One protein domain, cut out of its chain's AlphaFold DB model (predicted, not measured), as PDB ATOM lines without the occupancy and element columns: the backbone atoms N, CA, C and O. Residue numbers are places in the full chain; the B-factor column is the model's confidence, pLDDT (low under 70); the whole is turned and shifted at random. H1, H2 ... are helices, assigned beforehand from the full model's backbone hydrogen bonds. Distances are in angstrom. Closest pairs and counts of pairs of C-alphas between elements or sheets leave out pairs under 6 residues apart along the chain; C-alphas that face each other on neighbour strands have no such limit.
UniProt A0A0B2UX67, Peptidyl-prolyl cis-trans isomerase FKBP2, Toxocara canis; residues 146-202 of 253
ATOM      1  N   TYR A 146       9.501  21.346  -1.565       89.88
ATOM      2  CA  TYR A 146       9.988  20.022  -1.966       89.88
ATOM      3  C   TYR A 146      11.439  19.760  -1.526       89.88
ATOM      4  O   TYR A 146      11.762  18.676  -1.052       89.88
ATOM      5  N   ASN A 147      12.327  20.754  -1.635       89.44
ATOM      6  CA  ASN A 147      13.719  20.614  -1.195       89.44
ATOM      7  C   ASN A 147      13.820  20.482   0.330       89.44
ATOM      8  O   ASN A 147      14.710  19.784   0.811       89.44
ATOM      9  N   LEU A 148      12.934  21.145   1.081       87.94
ATOM     10  CA  LEU A 148      12.834  20.984   2.533       87.94
ATOM     11  C   LEU A 148      12.392  19.562   2.895       87.94
ATOM     12  O   LEU A 148      13.064  18.910   3.687       87.94
ATOM     13  N   TYR A 149      11.360  19.045   2.224       88.69
ATOM     14  CA  TYR A 149      10.887  17.670   2.397       88.69
ATOM     15  C   TYR A 149      11.985  16.643   2.113       88.69
ATOM     16  O   TYR A 149      12.228  15.736   2.905       88.69
ATOM     17  N   ILE A 150      12.718  16.817   1.012       88.44
ATOM     18  CA  ILE A 150      13.841  15.940   0.677       88.44
ATOM     19  C   ILE A 150      14.945  16.009   1.738       88.44
ATOM     20  O   ILE A 150      15.482  14.968   2.111       88.44
ATOM     21  N   LYS A 151      15.291  17.202   2.239       85.75
ATOM     22  CA  LYS A 151      16.299  17.356   3.300       85.75
ATOM     23  C   LYS A 151      15.892  16.627   4.580       85.75
ATOM     24  O   LYS A 151      16.727  15.949   5.168       85.75
ATOM     25  N   GLU A 152      14.627  16.734   4.968       86.38
ATOM     26  CA  GLU A 152      14.078  16.058   6.143       86.38
ATOM     27  C   GLU A 152      14.110  14.530   5.984       86.38
ATOM     28  O   GLU A 152      14.602  13.822   6.859       86.38
ATOM     29  N   LYS A 153      13.660  14.003   4.836       85.56
ATOM     30  CA  LYS A 153      13.560  12.549   4.613       85.56
ATOM     31  C   LYS A 153      14.886  11.865   4.287       85.56
ATOM     32  O   LYS A 153      15.034  10.664   4.516       85.56
ATOM     33  N   MET A 154      15.865  12.586   3.741       81.12
ATOM     34  CA  MET A 154      17.155  11.989   3.392       81.12
ATOM     35  C   MET A 154      17.997  11.651   4.628       81.12
ATOM     36  O   MET A 154      18.701  10.638   4.579       81.12
ATOM     37  N   GLY A 155      17.878  12.412   5.725       73.94
ATOM     38  CA  GLY A 155      18.736  12.282   6.908       73.94
ATOM     39  C   GLY A 155      20.227  12.521   6.602       73.94
ATOM     40  O   GLY A 155      20.637  12.628   5.448       73.94
ATOM     41  N   MET A 156      21.071  12.587   7.635       60.94
ATOM     42  CA  MET A 156      22.529  12.806   7.507       60.94
ATOM     43  C   MET A 156      23.331  11.515   7.238       60.94
ATOM     44  O   MET A 156      24.547  11.487   7.411       60.94
ATOM     45  N   ALA A 157      22.683  10.405   6.874       61.16
ATOM     46  CA  ALA A 157      23.380   9.132   6.708       61.16
ATOM     47  C   ALA A 157      24.179   9.105   5.393       61.16
ATOM     48  O   ALA A 157      23.632   9.366   4.316       61.16
ATOM     49  N   GLN A 158      25.465   8.747   5.468       55.06
ATOM     50  CA  GLN A 158      26.288   8.519   4.280       55.06
ATOM     51  C   GLN A 158      25.732   7.319   3.506       55.06
ATOM     52  O   GLN A 158      25.699   6.197   4.004       55.06
ATOM     53  N   ARG A 159      25.253   7.568   2.286       70.56
ATOM     54  CA  ARG A 159      24.706   6.551   1.380       70.56
ATOM     55  C   ARG A 159      25.515   6.532   0.097       70.56
ATOM     56  O   ARG A 159      26.020   7.569  -0.336       70.56
ATOM     57  N   THR A 160      25.582   5.370  -0.539       81.81
ATOM     58  CA  THR A 160      26.168   5.258  -1.879       81.81
ATOM     59  C   THR A 160      25.354   6.084  -2.897       81.81
ATOM     60  O   THR A 160      24.140   6.249  -2.717       81.81
ATOM     61  N   PRO A 161      25.967   6.604  -3.981       82.06
ATOM     62  CA  PRO A 161      25.268   7.432  -4.973       82.06
ATOM     63  C   PRO A 161      24.043   6.758  -5.612       82.06
ATOM     64  O   PRO A 161      23.057   7.420  -5.940       82.06
ATOM     65  N   GLU A 162      24.075   5.432  -5.766       84.69
ATOM     66  CA  GLU A 162      22.952   4.662  -6.310       84.69
ATOM     67  C   GLU A 162      21.778   4.584  -5.334       84.69
ATOM     68  O   GLU A 162      20.640   4.880  -5.710       84.69
ATOM     69  N   GLN A 163      22.054   4.282  -4.061       84.44
ATOM     70  CA  GLN A 163      21.046   4.279  -2.998       84.44
ATOM     71  C   GLN A 163      20.422   5.665  -2.812       84.44
ATOM     72  O   GLN A 163      19.213   5.779  -2.611       84.44
ATOM     73  N   GLN A 164      21.223   6.730  -2.935       83.62
ATOM     74  CA  GLN A 164      20.713   8.098  -2.946       83.62
ATOM     75  C   GLN A 164      19.730   8.290  -4.103       83.62
ATOM     76  O   GLN A 164      18.589   8.682  -3.873       83.62
ATOM     77  N   ARG A 165      20.122   7.958  -5.340       87.31
ATOM     78  CA  ARG A 165      19.265   8.130  -6.523       87.31
ATOM     79  C   ARG A 165      17.939   7.373  -6.410       87.31
ATOM     80  O   ARG A 165      16.915   7.912  -6.829       87.31
ATOM     81  N   LEU A 166      17.944   6.157  -5.861       88.62
ATOM     82  CA  LEU A 166      16.724   5.375  -5.651       88.62
ATOM     83  C   LEU A 166      15.796   6.052  -4.633       88.62
ATOM     84  O   LEU A 166      14.631   6.294  -4.937       88.62
ATOM     85  N   LYS A 167      16.337   6.479  -3.488       87.56
ATOM     86  CA  LYS A 167      15.583   7.216  -2.464       87.56
ATOM     87  C   LYS A 167      15.009   8.531  -2.991       87.56
ATOM     88  O   LYS A 167      13.855   8.837  -2.728       87.56
ATOM     89  N   PHE A 168      15.758   9.279  -3.805       89.62
ATOM     90  CA  PHE A 168      15.238  10.483  -4.467       89.62
ATOM     91  C   PHE A 168      14.027  10.179  -5.364       89.62
ATOM     92  O   PHE A 168      13.086  10.973  -5.389       89.62
ATOM     93  N   LYS A 169      14.015   9.043  -6.080       90.56
ATOM     94  CA  LYS A 169      12.847   8.617  -6.873       90.56
ATOM     95  C   LYS A 169      11.657   8.266  -5.981       90.56
ATOM     96  O   LYS A 169      10.553   8.723  -6.262       90.56
ATOM     97  N   GLU A 170      11.886   7.506  -4.912       90.44
ATOM     98  CA  GLU A 170      10.854   7.150  -3.927       90.44
ATOM     99  C   GLU A 170      10.237   8.402  -3.295       90.44
ATOM    100  O   GLU A 170       9.021   8.566  -3.301       90.44
ATOM    101  N   PHE A 171      11.061   9.345  -2.836       91.94
ATOM    102  CA  PHE A 171      10.590  10.596  -2.244       91.94
ATOM    103  C   PHE A 171       9.909  11.515  -3.257       91.94
ATOM    104  O   PHE A 171       8.960  12.209  -2.908       91.94
ATOM    105  N   ALA A 172      10.342  11.524  -4.521       91.69
ATOM    106  CA  ALA A 172       9.627  12.240  -5.573       91.69
ATOM    107  C   ALA A 172       8.226  11.656  -5.817       91.69
ATOM    108  O   ALA A 172       7.290  12.418  -6.057       91.69
ATOM    109  N   ALA A 173       8.067  10.330  -5.746       92.69
ATOM    110  CA  ALA A 173       6.764   9.675  -5.837       92.69
ATOM    111  C   ALA A 173       5.904   9.970  -4.599       92.69
ATOM    112  O   ALA A 173       4.774  10.431  -4.747       92.69
ATOM    113  N   ALA A 174       6.471   9.822  -3.399       90.81
ATOM    114  CA  ALA A 174       5.794  10.122  -2.140       90.81
ATOM    115  C   ALA A 174       5.346  11.593  -2.059       90.81
ATOM    116  O   ALA A 174       4.223  11.879  -1.658       90.81
ATOM    117  N   TRP A 175       6.164  12.540  -2.533       90.31
ATOM    118  CA  TRP A 175       5.787  13.955  -2.593       90.31
ATOM    119  C   TRP A 175       4.550  14.213  -3.455       90.31
ATOM    120  O   TRP A 175       3.752  15.097  -3.147       90.31
ATOM    121  N   LYS A 176       4.349  13.445  -4.533       91.19
ATOM    122  CA  LYS A 176       3.152  13.593  -5.372       91.19
ATOM    123  C   LYS A 176       1.895  13.154  -4.628       91.19
ATOM    124  O   LYS A 176       0.895  13.862  -4.715       91.19
ATOM    125  N   THR A 177       1.971  12.067  -3.863       92.56
ATOM    126  CA  THR A 177       0.834  11.463  -3.151       92.56
ATOM    127  C   THR A 177       0.541  12.084  -1.784       92.56
ATOM    128  O   THR A 177      -0.505  11.799  -1.213       92.56
ATOM    129  N   LEU A 178       1.429  12.930  -1.252       88.38
ATOM    130  CA  LEU A 178       1.227  13.613   0.030       88.38
ATOM    131  C   LEU A 178      -0.023  14.519   0.022       88.38
ATOM    132  O   LEU A 178      -0.222  15.257  -0.958       88.38
ATOM    133  N   PRO A 179      -0.825  14.518   1.106       90.50
ATOM    134  CA  PRO A 179      -1.992  15.382   1.237       90.50
ATOM    135  C   PRO A 179      -1.585  16.864   1.266       90.50
ATOM    136  O   PRO A 179      -0.524  17.234   1.772       90.50
ATOM    137  N   GLU A 180      -2.439  17.736   0.720       88.00
ATOM    138  CA  GLU A 180      -2.112  19.162   0.541       88.00
ATOM    139  C   GLU A 180      -1.860  19.883   1.873       88.00
ATOM    140  O   GLU A 180      -1.059  20.812   1.916       88.00
ATOM    141  N   LYS A 181      -2.450  19.401   2.976       88.25
ATOM    142  CA  LYS A 181      -2.225  19.930   4.329       88.25
ATOM    143  C   LYS A 181      -0.744  19.876   4.739       88.25
ATOM    144  O   LYS A 181      -0.208  20.874   5.209       88.25
ATOM    145  N   GLU A 182      -0.061  18.759   4.486       83.44
ATOM    146  CA  GLU A 182       1.369  18.592   4.800       83.44
ATOM    147  C   GLU A 182       2.255  19.395   3.837       83.44
ATOM    148  O   GLU A 182       3.243  20.016   4.229       83.44
ATOM    149  N   LYS A 183       1.870  19.473   2.556       85.00
ATOM    150  CA  LYS A 183       2.547  20.346   1.581       85.00
ATOM    151  C   LYS A 183       2.434  21.819   1.972       85.00
ATOM    152  O   LYS A 183       3.378  22.580   1.749       85.00
ATOM    153  N   GLN A 184       1.295  22.223   2.529       81.94
ATOM    154  CA  GLN A 184       1.035  23.583   2.981       81.94
ATOM    155  C   GLN A 184       1.858  23.931   4.221       81.94
ATOM    156  O   GLN A 184       2.392  25.033   4.264       81.94
ATOM    157  N   GLU A 185       2.054  22.997   5.151       82.25
ATOM    158  CA  GLU A 185       2.965  23.164   6.293       82.25
ATOM    159  C   GLU A 185       4.416  23.417   5.841       82.25
ATOM    160  O   GLU A 185       5.087  24.346   6.293       82.25
ATOM    161  N   MET A 186       4.876  22.680   4.828       80.00
ATOM    162  CA  MET A 186       6.211  22.876   4.246       80.00
ATOM    163  C   MET A 186       6.355  24.205   3.485       80.00
ATOM    164  O   MET A 186       7.467  24.712   3.313       80.00
ATOM    165  N   ARG A 187       5.243  24.787   3.017       80.75
ATOM    166  CA  ARG A 187       5.203  26.131   2.416       80.75
ATOM    167  C   ARG A 187       5.105  27.228   3.479       80.75
ATOM    168  O   ARG A 187       5.761  28.255   3.331       80.75
ATOM    169  N   SER A 188       4.317  27.031   4.535       73.06
ATOM    170  CA  SER A 188       4.148  28.007   5.616       73.06
ATOM    171  C   SER A 188       5.418  28.142   6.455       73.06
ATOM    172  O   SER A 188       5.807  29.263   6.774       73.06
ATOM    173  N   GLY A 189       6.151  27.047   6.687       69.00
ATOM    174  CA  GLY A 189       7.486  27.094   7.288       69.00
ATOM    175  C   GLY A 189       8.463  27.986   6.507       69.00
ATOM    176  O   GLY A 189       9.252  28.714   7.106       69.00
ATOM    177  N   LEU A 190       8.362  28.014   5.170       66.12
ATOM    178  CA  LEU A 190       9.178  28.887   4.318       66.12
ATOM    179  C   LEU A 190       8.833  30.375   4.509       66.12
ATOM    180  O   LEU A 190       9.732  31.215   4.545       66.12
ATOM    181  N   LEU A 191       7.543  30.693   4.667       69.38
ATOM    182  CA  LEU A 191       7.066  32.055   4.925       69.38
ATOM    183  C   LEU A 191       7.516  32.549   6.309       69.38
ATOM    184  O   LEU A 191       8.038  33.659   6.411       69.38
ATOM    185  N   CYS A 192       7.423  31.712   7.345       62.91
ATOM    186  CA  CYS A 192       7.852  32.065   8.701       62.91
ATOM    187  C   CYS A 192       9.355  32.368   8.798       62.91
ATOM    188  O   CYS A 192       9.738  33.355   9.425       62.91
ATOM    189  N   VAL A 193      10.212  31.578   8.136       68.06
ATOM    190  CA  VAL A 193      11.668  31.831   8.108       68.06
ATOM    191  C   VAL A 193      12.005  33.102   7.323       68.06
ATOM    192  O   VAL A 193      12.924  33.834   7.682       68.06
ATOM    193  N   SER A 194      11.255  33.400   6.259       65.69
ATOM    194  CA  SER A 194      11.454  34.645   5.509       65.69
ATOM    195  C   SER A 194      11.048  35.885   6.314       65.69
ATOM    196  O   SER A 194      11.756  36.889   6.275       65.69
ATOM    197  N   LEU A 195       9.969  35.801   7.098       72.62
ATOM    198  CA  LEU A 195       9.475  36.907   7.917       72.62
ATOM    199  C   LEU A 195      10.417  37.213   9.093       72.62
ATOM    200  O   LEU A 195      10.678  38.380   9.379       72.62
ATOM    201  N   SER A 196      10.986  36.184   9.728       67.75
ATOM    202  CA  SER A 196      11.970  36.366  10.803       67.75
ATOM    203  C   SER A 196      13.302  36.936  10.300       67.75
ATOM    204  O   SER A 196      13.902  37.766  10.982       67.75
ATOM    205  N   LEU A 197      13.743  36.570   9.090       68.62
ATOM    206  CA  LEU A 197      14.934  37.157   8.467       68.62
ATOM    207  C   LEU A 197      14.733  38.646   8.144       68.62
ATOM    208  O   LEU A 197      15.619  39.453   8.413       68.62
ATOM    209  N   VAL A 198      13.565  39.020   7.609       72.81
ATOM    210  CA  VAL A 198      13.223  40.429   7.345       72.81
ATOM    211  C   VAL A 198      13.188  41.226   8.647       72.81
ATOM    212  O   VAL A 198      13.747  42.317   8.696       72.81
ATOM    213  N   LEU A 199      12.624  40.664   9.720       73.62
ATOM    214  CA  LEU A 199      12.622  41.301  11.037       73.62
ATOM    215  C   LEU A 199      14.050  41.526  11.573       73.62
ATOM    216  O   LEU A 199      14.350  42.614  12.053       73.62
ATOM    217  N   MET A 200      14.957  40.555  11.417       67.31
ATOM    218  CA  MET A 200      16.371  40.725  11.790       67.31
ATOM    219  C   MET A 200      17.082  41.795  10.950       67.31
ATOM    220  O   MET A 200      17.838  42.592  11.499       67.31
ATOM    221  N   CYS A 201      16.820  41.868   9.642       63.25
ATOM    222  CA  CYS A 201      17.373  42.923   8.788       63.25
ATOM    223  C   CYS A 201      16.857  44.324   9.152       63.25
ATOM    224  O   CYS A 201      17.599  45.286   8.994       63.25
ATOM    225  N   VAL A 202      15.623  44.446   9.653       69.62
ATOM    226  CA  VAL A 202      15.058  45.724  10.129       69.62
ATOM    227  C   VAL A 202      15.665  46.147  11.473       69.62
ATOM    228  O   VAL A 202      15.823  47.337  11.719       69.62
TER     229      VAL A 202
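What this domain is: This is residues 146 to 202 of the 253 residues of the protein "Peptidyl-prolyl cis-trans isomerase FKBP2" of Toxocara canis (UniProt A0A0B2UX67). The longest helix, H3, and H2 make a wide, flat V, joined at its point by a tight link, with the short helix H1 between the two limbs. The far part of H3, residues 191 to 202, sticks out. The printed part has 57 residues with three named helices in the order H1, H2, H3, no named strand, and is all helix. It is loose, with a radius of gyration of the C-alphas of 14.6 A, and spans 45 by 27 by 11 A.

Where its parts are: H3, residues 180 to 202, measures 33.0 A from C-alpha 180 at (-2.112, 19.162, 0.541) to C-alpha 202 at (15.058, 45.724, 10.129). H2, residues 161 to 177, measures 24.8 A. H1, residues 146 to 154, measures 12.0 A and begins with C-alpha 146 at (9.988, 20.022, -1.966).

How they stand to each other: H3, with residue 186 alone, only just touches H1, with 3 pairs of C-alphas within 8 A; the closest C-alphas, of Leu 148 and Met 186, are 7.1 A apart. Their lines are about perpendicular, at 75 degrees. H1 touches H2, closest at the C-alphas of Ile 150 and Phe 171, 6.9 A apart, at a steep tilt of 54 degrees, opposite ways. H2 and H3 are only just apart, their closest C-alphas 8.3 A from each other. Every O i to N i+4 pair is within hydrogen-bond range in H1 and H2, and 18 of 19 in H3.

The domain as a whole: The C-alphas farthest apart, of Glu 162 and Val 202, are 44.9 A apart. The printed part has no cut, and no link is long. The pLDDT is under 70 at residues 156 to 158, 189 to 194, 196 to 197 and 200 to 202.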